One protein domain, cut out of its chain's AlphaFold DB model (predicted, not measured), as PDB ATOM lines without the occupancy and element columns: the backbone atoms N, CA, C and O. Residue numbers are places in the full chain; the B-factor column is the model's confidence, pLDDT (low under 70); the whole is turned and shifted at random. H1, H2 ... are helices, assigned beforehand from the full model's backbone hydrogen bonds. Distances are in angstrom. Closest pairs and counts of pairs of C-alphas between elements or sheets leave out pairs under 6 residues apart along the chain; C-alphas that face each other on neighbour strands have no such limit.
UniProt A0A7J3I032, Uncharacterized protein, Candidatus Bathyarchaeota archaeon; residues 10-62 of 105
ATOM      1  N   SER A  10     159.696  80.908 173.067       61.69
ATOM      2  CA  SER A  10     159.479  81.757 174.246       61.69
ATOM      3  C   SER A  10     160.389  81.429 175.438       61.69
ATOM      4  O   SER A  10     160.686  82.309 176.241       61.69
ATOM      5  N   ALA A  11     160.829  80.176 175.584       61.38
ATOM      6  CA  ALA A  11     161.707  79.769 176.680       61.38
ATOM      7  C   ALA A  11     163.144  80.297 176.510       61.38
ATOM      8  O   ALA A  11     163.827  80.552 177.498       61.38
ATOM      9  N   LEU A  12     163.595  80.511 175.268       60.53
ATOM     10  CA  LEU A  12     164.922  81.065 174.966       60.53
ATOM     11  C   LEU A  12     164.965  82.589 175.129       60.53
ATOM     12  O   LEU A  12     166.005  83.144 175.474       60.53
ATOM     13  N   THR A  13     163.841  83.274 174.914       60.50
ATOM     14  CA  THR A  13     163.771  84.737 174.999       60.50
ATOM     15  C   THR A  13     163.598  85.241 176.435       60.50
ATOM     16  O   THR A  13     164.015  86.351 176.742       60.50
ATOM     17  N   GLN A  14     163.057  84.460 177.370       62.97
ATOM     18  CA  GLN A  14     162.771  84.966 178.722       62.97
ATOM     19  C   GLN A  14     164.004  85.282 179.586       62.97
ATOM     20  O   GLN A  14     163.920  86.140 180.459       62.97
ATOM     21  N   VAL A  15     165.151  84.637 179.353       60.38
ATOM     22  CA  VAL A  15     166.316  84.748 180.256       60.38
ATOM     23  C   VAL A  15     167.170  85.997 179.987       60.38
ATOM     24  O   VAL A  15     167.889  86.455 180.871       60.38
ATOM     25  N   LEU A  16     167.083  86.589 178.790       59.41
ATOM     26  CA  LEU A  16     168.032  87.617 178.330       59.41
ATOM     27  C   LEU A  16     167.445  89.036 178.215       59.41
ATOM     28  O   LEU A  16     168.189  89.978 177.965       59.41
ATOM     29  N   ALA A  17     166.138  89.212 178.435       63.44
ATOM     30  CA  ALA A  17     165.437  90.483 178.203       63.44
ATOM     31  C   ALA A  17     165.855  91.614 179.160       63.44
ATOM     32  O   ALA A  17     165.966  92.785 178.790       63.44
ATOM     33  N   THR A  18     166.044  91.261 180.430       70.06
ATOM     34  CA  THR A  18     166.159  92.215 181.534       70.06
ATOM     35  C   THR A  18     167.472  93.012 181.538       70.06
ATOM     36  O   THR A  18     167.407  94.231 181.688       70.06
ATOM     37  N   PRO A  19     168.664  92.405 181.358       78.38
ATOM     38  CA  PRO A  19     169.909  93.178 181.362       78.38
ATOM     39  C   PRO A  19     170.053  94.087 180.131       78.38
ATOM     40  O   PRO A  19     170.576  95.194 180.248       78.38
ATOM     41  N   GLU A  20     169.561  93.655 178.968       80.88
ATOM     42  CA  GLU A  20     169.634  94.413 177.711       80.88
ATOM     43  C   GLU A  20     168.807  95.702 177.783       80.88
ATOM     44  O   GLU A  20     169.323  96.795 177.552       80.88
ATOM     45  N   THR A  21     167.551  95.595 178.211       80.62
ATOM     46  CA  THR A  21     166.653  96.753 178.350       80.62
ATOM     47  C   THR A  21     167.151  97.769 179.378       80.62
ATOM     48  O   THR A  21     167.023  98.977 179.170       80.62
ATOM     49  N   MET A  22     167.759  97.318 180.478       84.44
ATOM     50  CA  MET A  22     168.387  98.219 181.452       84.44
ATOM     51  C   MET A  22     169.559  98.987 180.840       84.44
ATOM     52  O   MET A  22     169.667 100.197 181.043       84.44
ATOM     53  N   PHE A  23     170.410  98.309 180.068       86.25
ATOM     54  CA  PHE A  23     171.541  98.938 179.394       86.25
ATOM     55  C   PHE A  23     171.090  99.966 178.350       86.25
ATOM     56  O   PHE A  23     171.573 101.099 178.368       86.25
ATOM     57  N   GLU A  24     170.130  99.613 177.492       85.38
ATOM     58  CA  GLU A  24     169.584 100.528 176.482       85.38
ATOM     59  C   GLU A  24     168.996 101.792 177.128       85.38
ATOM     60  O   GLU A  24     169.305 102.911 176.711       85.38
ATOM     61  N   ASN A  25     168.228 101.632 178.209       84.75
ATOM     62  CA  ASN A  25     167.657 102.756 178.955       84.75
ATOM     63  C   ASN A  25     168.721 103.606 179.659       84.75
ATOM     64  O   ASN A  25     168.618 104.836 179.692       84.75
ATOM     65  N   MET A  26     169.757 102.978 180.214       87.75
ATOM     66  CA  MET A  26     170.873 103.683 180.842       87.75
ATOM     67  C   MET A  26     171.656 104.515 179.821       87.75
ATOM     68  O   MET A  26     171.978 105.671 180.079       87.75
ATOM     69  N   VAL A  27     171.939 103.967 178.640       87.38
ATOM     70  CA  VAL A  27     172.637 104.702 177.575       87.38
ATOM     71  C   VAL A  27     171.774 105.844 177.048       87.38
ATOM     72  O   VAL A  27     172.259 106.970 176.922       87.38
ATOM     73  N   LYS A  28     170.477 105.603 176.845       87.69
ATOM     74  CA  LYS A  28     169.536 106.642 176.416       87.69
ATOM     75  C   LYS A  28     169.442 107.790 177.422       87.69
ATOM     76  O   LYS A  28     169.435 108.948 177.020       87.69
ATOM     77  N   SER A  29     169.411 107.487 178.720       87.44
ATOM     78  CA  SER A  29     169.327 108.499 179.786       87.44
ATOM     79  C   SER A  29     170.640 109.240 180.054       87.44
ATOM     80  O   SER A  29     170.598 110.412 180.413       87.44
ATOM     81  N   SER A  30     171.795 108.595 179.875       86.56
ATOM     82  CA  SER A  30     173.107 109.194 180.174       86.56
ATOM     83  C   SER A  30     173.722 109.950 178.999       86.56
ATOM     84  O   SER A  30     174.341 110.994 179.194       86.56
ATOM     85  N   LEU A  31     173.563 109.429 177.783       86.94
ATOM     86  CA  LEU A  31     174.220 109.946 176.583       86.94
ATOM     87  C   LEU A  31     173.233 110.587 175.600       86.94
ATOM     88  O   LEU A  31     173.667 111.232 174.650       86.94
ATOM     89  N   GLY A  32     171.919 110.409 175.791       88.00
ATOM     90  CA  GLY A  32     170.903 110.871 174.837       88.00
ATOM     91  C   GLY A  32     170.943 110.132 173.495       88.00
ATOM     92  O   GLY A  32     170.311 110.562 172.533       88.00
ATOM     93  N   ILE A  33     171.701 109.034 173.416       82.25
ATOM     94  CA  ILE A  33     171.885 108.232 172.207       82.25
ATOM     95  C   ILE A  33     170.924 107.048 172.263       82.25
ATOM     96  O   ILE A  33     170.874 106.323 173.256       82.25
ATOM     97  N   GLU A  34     170.181 106.833 171.181       82.94
ATOM     98  CA  GLU A  34     169.343 105.650 171.022       82.94
ATOM     99  C   GLU A  34     170.165 104.524 170.385       82.94
ATOM    100  O   GLU A  34     170.723 104.674 169.296       82.94
ATOM    101  N   LEU A  35     170.297 103.411 171.109       81.75
ATOM    102  CA  LEU A  35     171.029 102.246 170.633       81.75
ATOM    103  C   LEU A  35     170.172 101.430 169.654       81.75
ATOM    104  O   LEU A  35     168.947 101.391 169.794       81.75
ATOM    105  N   PRO A  36     170.795 100.771 168.660       81.75
ATOM    106  CA  PRO A  36     170.084  99.806 167.834       81.75
ATOM    107  C   PRO A  36     169.506  98.686 168.714       81.75
ATOM    108  O   PRO A  36     170.108  98.368 169.741       81.75
ATOM    109  N   PRO A  37     168.379  98.073 168.303       79.44
ATOM    110  CA  PRO A  37     167.729  97.027 169.081       79.44
ATOM    111  C   PRO A  37     168.710  95.891 169.343       79.44
ATOM    112  O   PRO A  37     169.331  95.376 168.407       79.44
ATOM    113  N   GLY A  38     168.841  95.503 170.606       82.38
ATOM    114  CA  GLY A  38     169.723  94.414 170.966       82.38
ATOM    115  C   GLY A  38     169.236  93.035 170.484       82.38
ATOM    116  O   GLY A  38     168.205  92.880 169.801       82.38
ATOM    117  N   PRO A  39     170.042  91.998 170.762       79.50
ATOM    118  CA  PRO A  39     169.789  90.646 170.284       79.50
ATOM    119  C   PRO A  39     168.465  90.080 170.804       79.50
ATOM    120  O   PRO A  39     167.783  89.390 170.049       79.50
ATOM    121  N   HIS A  40     168.053  90.392 172.037       79.88
ATOM    122  CA  HIS A  40     166.775  89.931 172.578       79.88
ATOM    123  C   HIS A  40     165.588  90.509 171.805       79.88
ATOM    124  O   HIS A  40     164.718  89.759 171.354       79.88
ATOM    125  N   SER A  41     165.595  91.824 171.572       78.81
ATOM    126  CA  SER A  41     164.562  92.507 170.781       78.81
ATOM    127  C   SER A  41     164.478  91.949 169.357       78.81
ATOM    128  O   SER A  41     163.393  91.744 168.805       78.81
ATOM    129  N   THR A  42     165.631  91.626 168.769       81.12
ATOM    130  CA  THR A  42     165.714  91.008 167.442       81.12
ATOM    131  C   THR A  42     165.141  89.589 167.443       81.12
ATOM    132  O   THR A  42     164.324  89.260 166.585       81.12
ATOM    133  N   LEU A  43     165.486  88.757 168.429       79.94
ATOM    134  CA  LEU A  43     164.955  87.397 168.561       79.94
ATOM    135  C   LEU A  43     163.440  87.378 168.786       79.94
ATOM    136  O   LEU A  43     162.752  86.547 168.200       79.94
ATOM    137  N   LEU A  44     162.902  88.317 169.567       75.62
ATOM    138  CA  LEU A  44     161.457  88.454 169.764       75.62
ATOM    139  C   LEU A  44     160.739  88.814 168.454       75.62
ATOM    140  O   LEU A  44     159.685  88.260 168.139       75.62
ATOM    141  N   LYS A  45     161.322  89.707 167.649       75.94
ATOM    142  CA  LYS A  45     160.796  90.045 166.316       75.94
ATOM    143  C   LYS A  45     160.827  88.847 165.369       75.94
ATOM    144  O   LYS A  45     159.882  88.638 164.617       75.94
ATOM    145  N   LEU A  46     161.876  88.030 165.427       76.75
ATOM    146  CA  LEU A  46     161.947  86.794 164.648       76.75
ATOM    147  C   LEU A  46     160.893  85.787 165.100       76.75
ATOM    148  O   LEU A  46     160.183  85.247 164.258       76.75
ATOM    149  N   GLN A  47     160.751  85.578 166.409       76.62
ATOM    150  CA  GLN A  47     159.742  84.686 166.974       76.62
ATOM    151  C   GLN A  47     158.338  85.102 166.525       76.62
ATOM    152  O   GLN A  47     157.608  84.286 165.972       76.62
ATOM    153  N   THR A  48     157.986  86.375 166.703       72.94
ATOM    154  CA  THR A  48     156.672  86.902 166.302       72.94
ATOM    155  C   THR A  48     156.444  86.798 164.796       72.94
ATOM    156  O   THR A  48     155.341  86.466 164.373       72.94
ATOM    157  N   SER A  49     157.477  87.008 163.978       69.25
ATOM    158  CA  SER A  49     157.378  86.844 162.526       69.25
ATOM    159  C   SER A  49     157.149  85.378 162.133       69.25
ATOM    160  O   SER A  49     156.257  85.093 161.336       69.25
ATOM    161  N   ILE A  50     157.895  84.444 162.734       72.12
ATOM    162  CA  ILE A  50     157.757  82.997 162.499       72.12
ATOM    163  C   ILE A  50     156.378  82.502 162.951       72.12
ATOM    164  O   ILE A  50     155.715  81.785 162.205       72.12
ATOM    165  N   GLU A  51     155.918  82.908 164.137       68.94
ATOM    166  CA  GLU A  51     154.583  82.574 164.655       68.94
ATOM    167  C   GLU A  51     153.462  83.164 163.784       68.94
ATOM    168  O   GLU A  51     152.431  82.524 163.594       68.94
ATOM    169  N   ALA A  52     153.673  84.344 163.191       73.31
ATOM    170  CA  ALA A  52     152.747  84.961 162.242       73.31
ATOM    171  C   ALA A  52     152.821  84.367 160.818       73.31
ATOM    172  O   ALA A  52     152.110  84.832 159.927       73.31
ATOM    173  N   GLY A  53     153.680  83.368 160.571       61.72
ATOM    174  CA  GLY A  53     153.871  82.760 159.247       61.72
ATOM    175  C   GLY A  53     154.570  83.666 158.225       61.72
ATOM    176  O   GLY A  53     154.604  83.351 157.038       61.72
ATOM    177  N   SER A  54     155.134  84.789 158.671       57.28
ATOM    178  CA  SER A  54     155.886  85.736 157.852       57.28
ATOM    179  C   SER A  54     157.373  85.445 158.020       57.28
ATOM    180  O   SER A  54     157.911  85.588 159.112       57.28
ATOM    181  N   ILE A  55     158.075  85.046 156.963       56.59
ATOM    182  CA  ILE A  55     159.537  84.913 157.016       56.59
ATOM    183  C   ILE A  55     160.114  86.330 156.892       56.59
ATOM    184  O   ILE A  55     159.975  86.938 155.827       56.59
ATOM    185  N   PRO A  56     160.729  86.901 157.944       56.12
ATOM    186  CA  PRO A  56     161.322  88.224 157.827       56.12
ATOM    187  C   PRO A  56     162.530  88.141 156.885       56.12
ATOM    188  O   PRO A  56     163.379  87.263 157.028       56.12
ATOM    189  N   SER A  57     162.589  89.040 155.896       54.12
ATOM    190  CA  SER A  57     163.706  89.104 154.946       54.12
ATOM    191  C   SER A  57     165.036  89.306 155.695       54.12
ATOM    192  O   SER A  57     165.091  90.142 156.604       54.12
ATOM    193  N   PRO A  58     166.118  88.594 155.320       55.72
ATOM    194  CA  PRO A  58     167.439  88.736 155.942       55.72
ATOM    195  C   PRO A  58     167.972  90.177 155.920       55.72
ATOM    196  O   PRO A  58     168.687  90.575 156.838       55.72
ATOM    197  N   GLU A  59     167.560  90.989 154.944       57.84
ATOM    198  CA  GLU A  59     167.928  92.409 154.830       57.84
ATOM    199  C   GLU A  59     167.339  93.292 155.943       57.84
ATOM    200  O   GLU A  59     167.869  94.362 156.234       57.84
ATOM    201  N   THR A  60     166.255  92.846 156.585       56.12
ATOM    202  CA  THR A  60     165.609  93.552 157.702       56.12
ATOM    203  C   THR A  60     166.250  93.198 159.046       56.12
ATOM    204  O   THR A  60     166.151  93.958 160.008       56.12
ATOM    205  N   ILE A  61     166.893  92.031 159.126       60.03
ATOM    206  CA  ILE A  61     167.418  91.441 160.367       60.03
ATOM    207  C   ILE A  61     168.893  91.793 160.544       60.03
ATOM    208  O   ILE A  61     169.371  91.985 161.660       60.03
ATOM    209  N   ILE A  62     169.621  91.879 159.433       58.88
ATOM    210  CA  ILE A  62     171.058  92.075 159.433       58.88
ATOM    211  C   ILE A  62     171.353  93.544 159.098       58.88
ATOM    212  O   ILE A  62     171.140  93.964 157.959       58.88
TER     213      ILE A  62
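This is residues 10 to 62 of the 105 residues of an uncharacterized protein of Candidatus Bathyarchaeota archaeon (UniProt A0A7J3I032). Two longer helices, H2 and H3, come near each other at their first ends and spread away from there as a wide, open V, which makes the long axis of the domain. The link of residues 32 to 38 folds back from the far end of H2 to the start of H3, while two short helices lie on opposite sides of H3, H1 on one side and H4 on the other. The printed part has 53 residues, with four named helices in the order H1, H2, H3, H4 and no named strand, and its class is all helix. It is loose, with a radius of gyration of the C-alphas of 12.9 A, and only just flat, spanning 39 by 26 by 14 A.

H1 is residues 10 to 13, beginning at C-alpha 10 at (159.479, 81.757, 174.246). H2 is residues 17 to 31, the longest helix by residues, and measures 21.4 A from first to last C-alpha. H3 is residues 39 to 51 and measures 18.1 A, from C-alpha 39 at (169.789, 90.646, 170.284). H4 is residues 58 to 61, ending at C-alpha 61 at (167.418, 91.441, 160.367).

H1 touches H3, and their closest C-alphas are those of Thr 13 and His 40, 6.5 A apart. H1 and H2 meet only through their link. H2 and H3 only just touch, with 3 pairs of C-alphas within 8 A, the closest being those of Ala 17 and His 40 at 5.8 A. H2 touches H3 with residues 17 to 20 alone, and H3 touches H2 with residues 40 to 41 alone. Their lines stand at a steep tilt of 52 degrees, and they run opposite ways. H3 and H4 are close but not clearly touching, and their closest C-alphas are those of Thr 42 and Ile 61, 7.3 A apart. H4 is apart from H1 and from H2. In H2 and H3 every O i to N i+4 pair is within hydrogen-bond range. H1 and H4 are too short for such a pair; the one O i to N i+3 pair of H4 is within range, and that of H1 is not.

The two C-alphas farthest apart are those of Ser 30 and Gly 53, at 38.8 A. The first and last printed C-alphas, of Ser 10 and Ile 62, are 21.4 A apart. The printed part has no cut. The link from H1 to H2 is tight, and those from H2 to H3, with 7 residues, and from H3 to H4, with 6 residues, are short. The mean pLDDT of the printed part is 73.2, and 20 residues are under 70: residues 10 to 17, 49, 51 and 53 to 62.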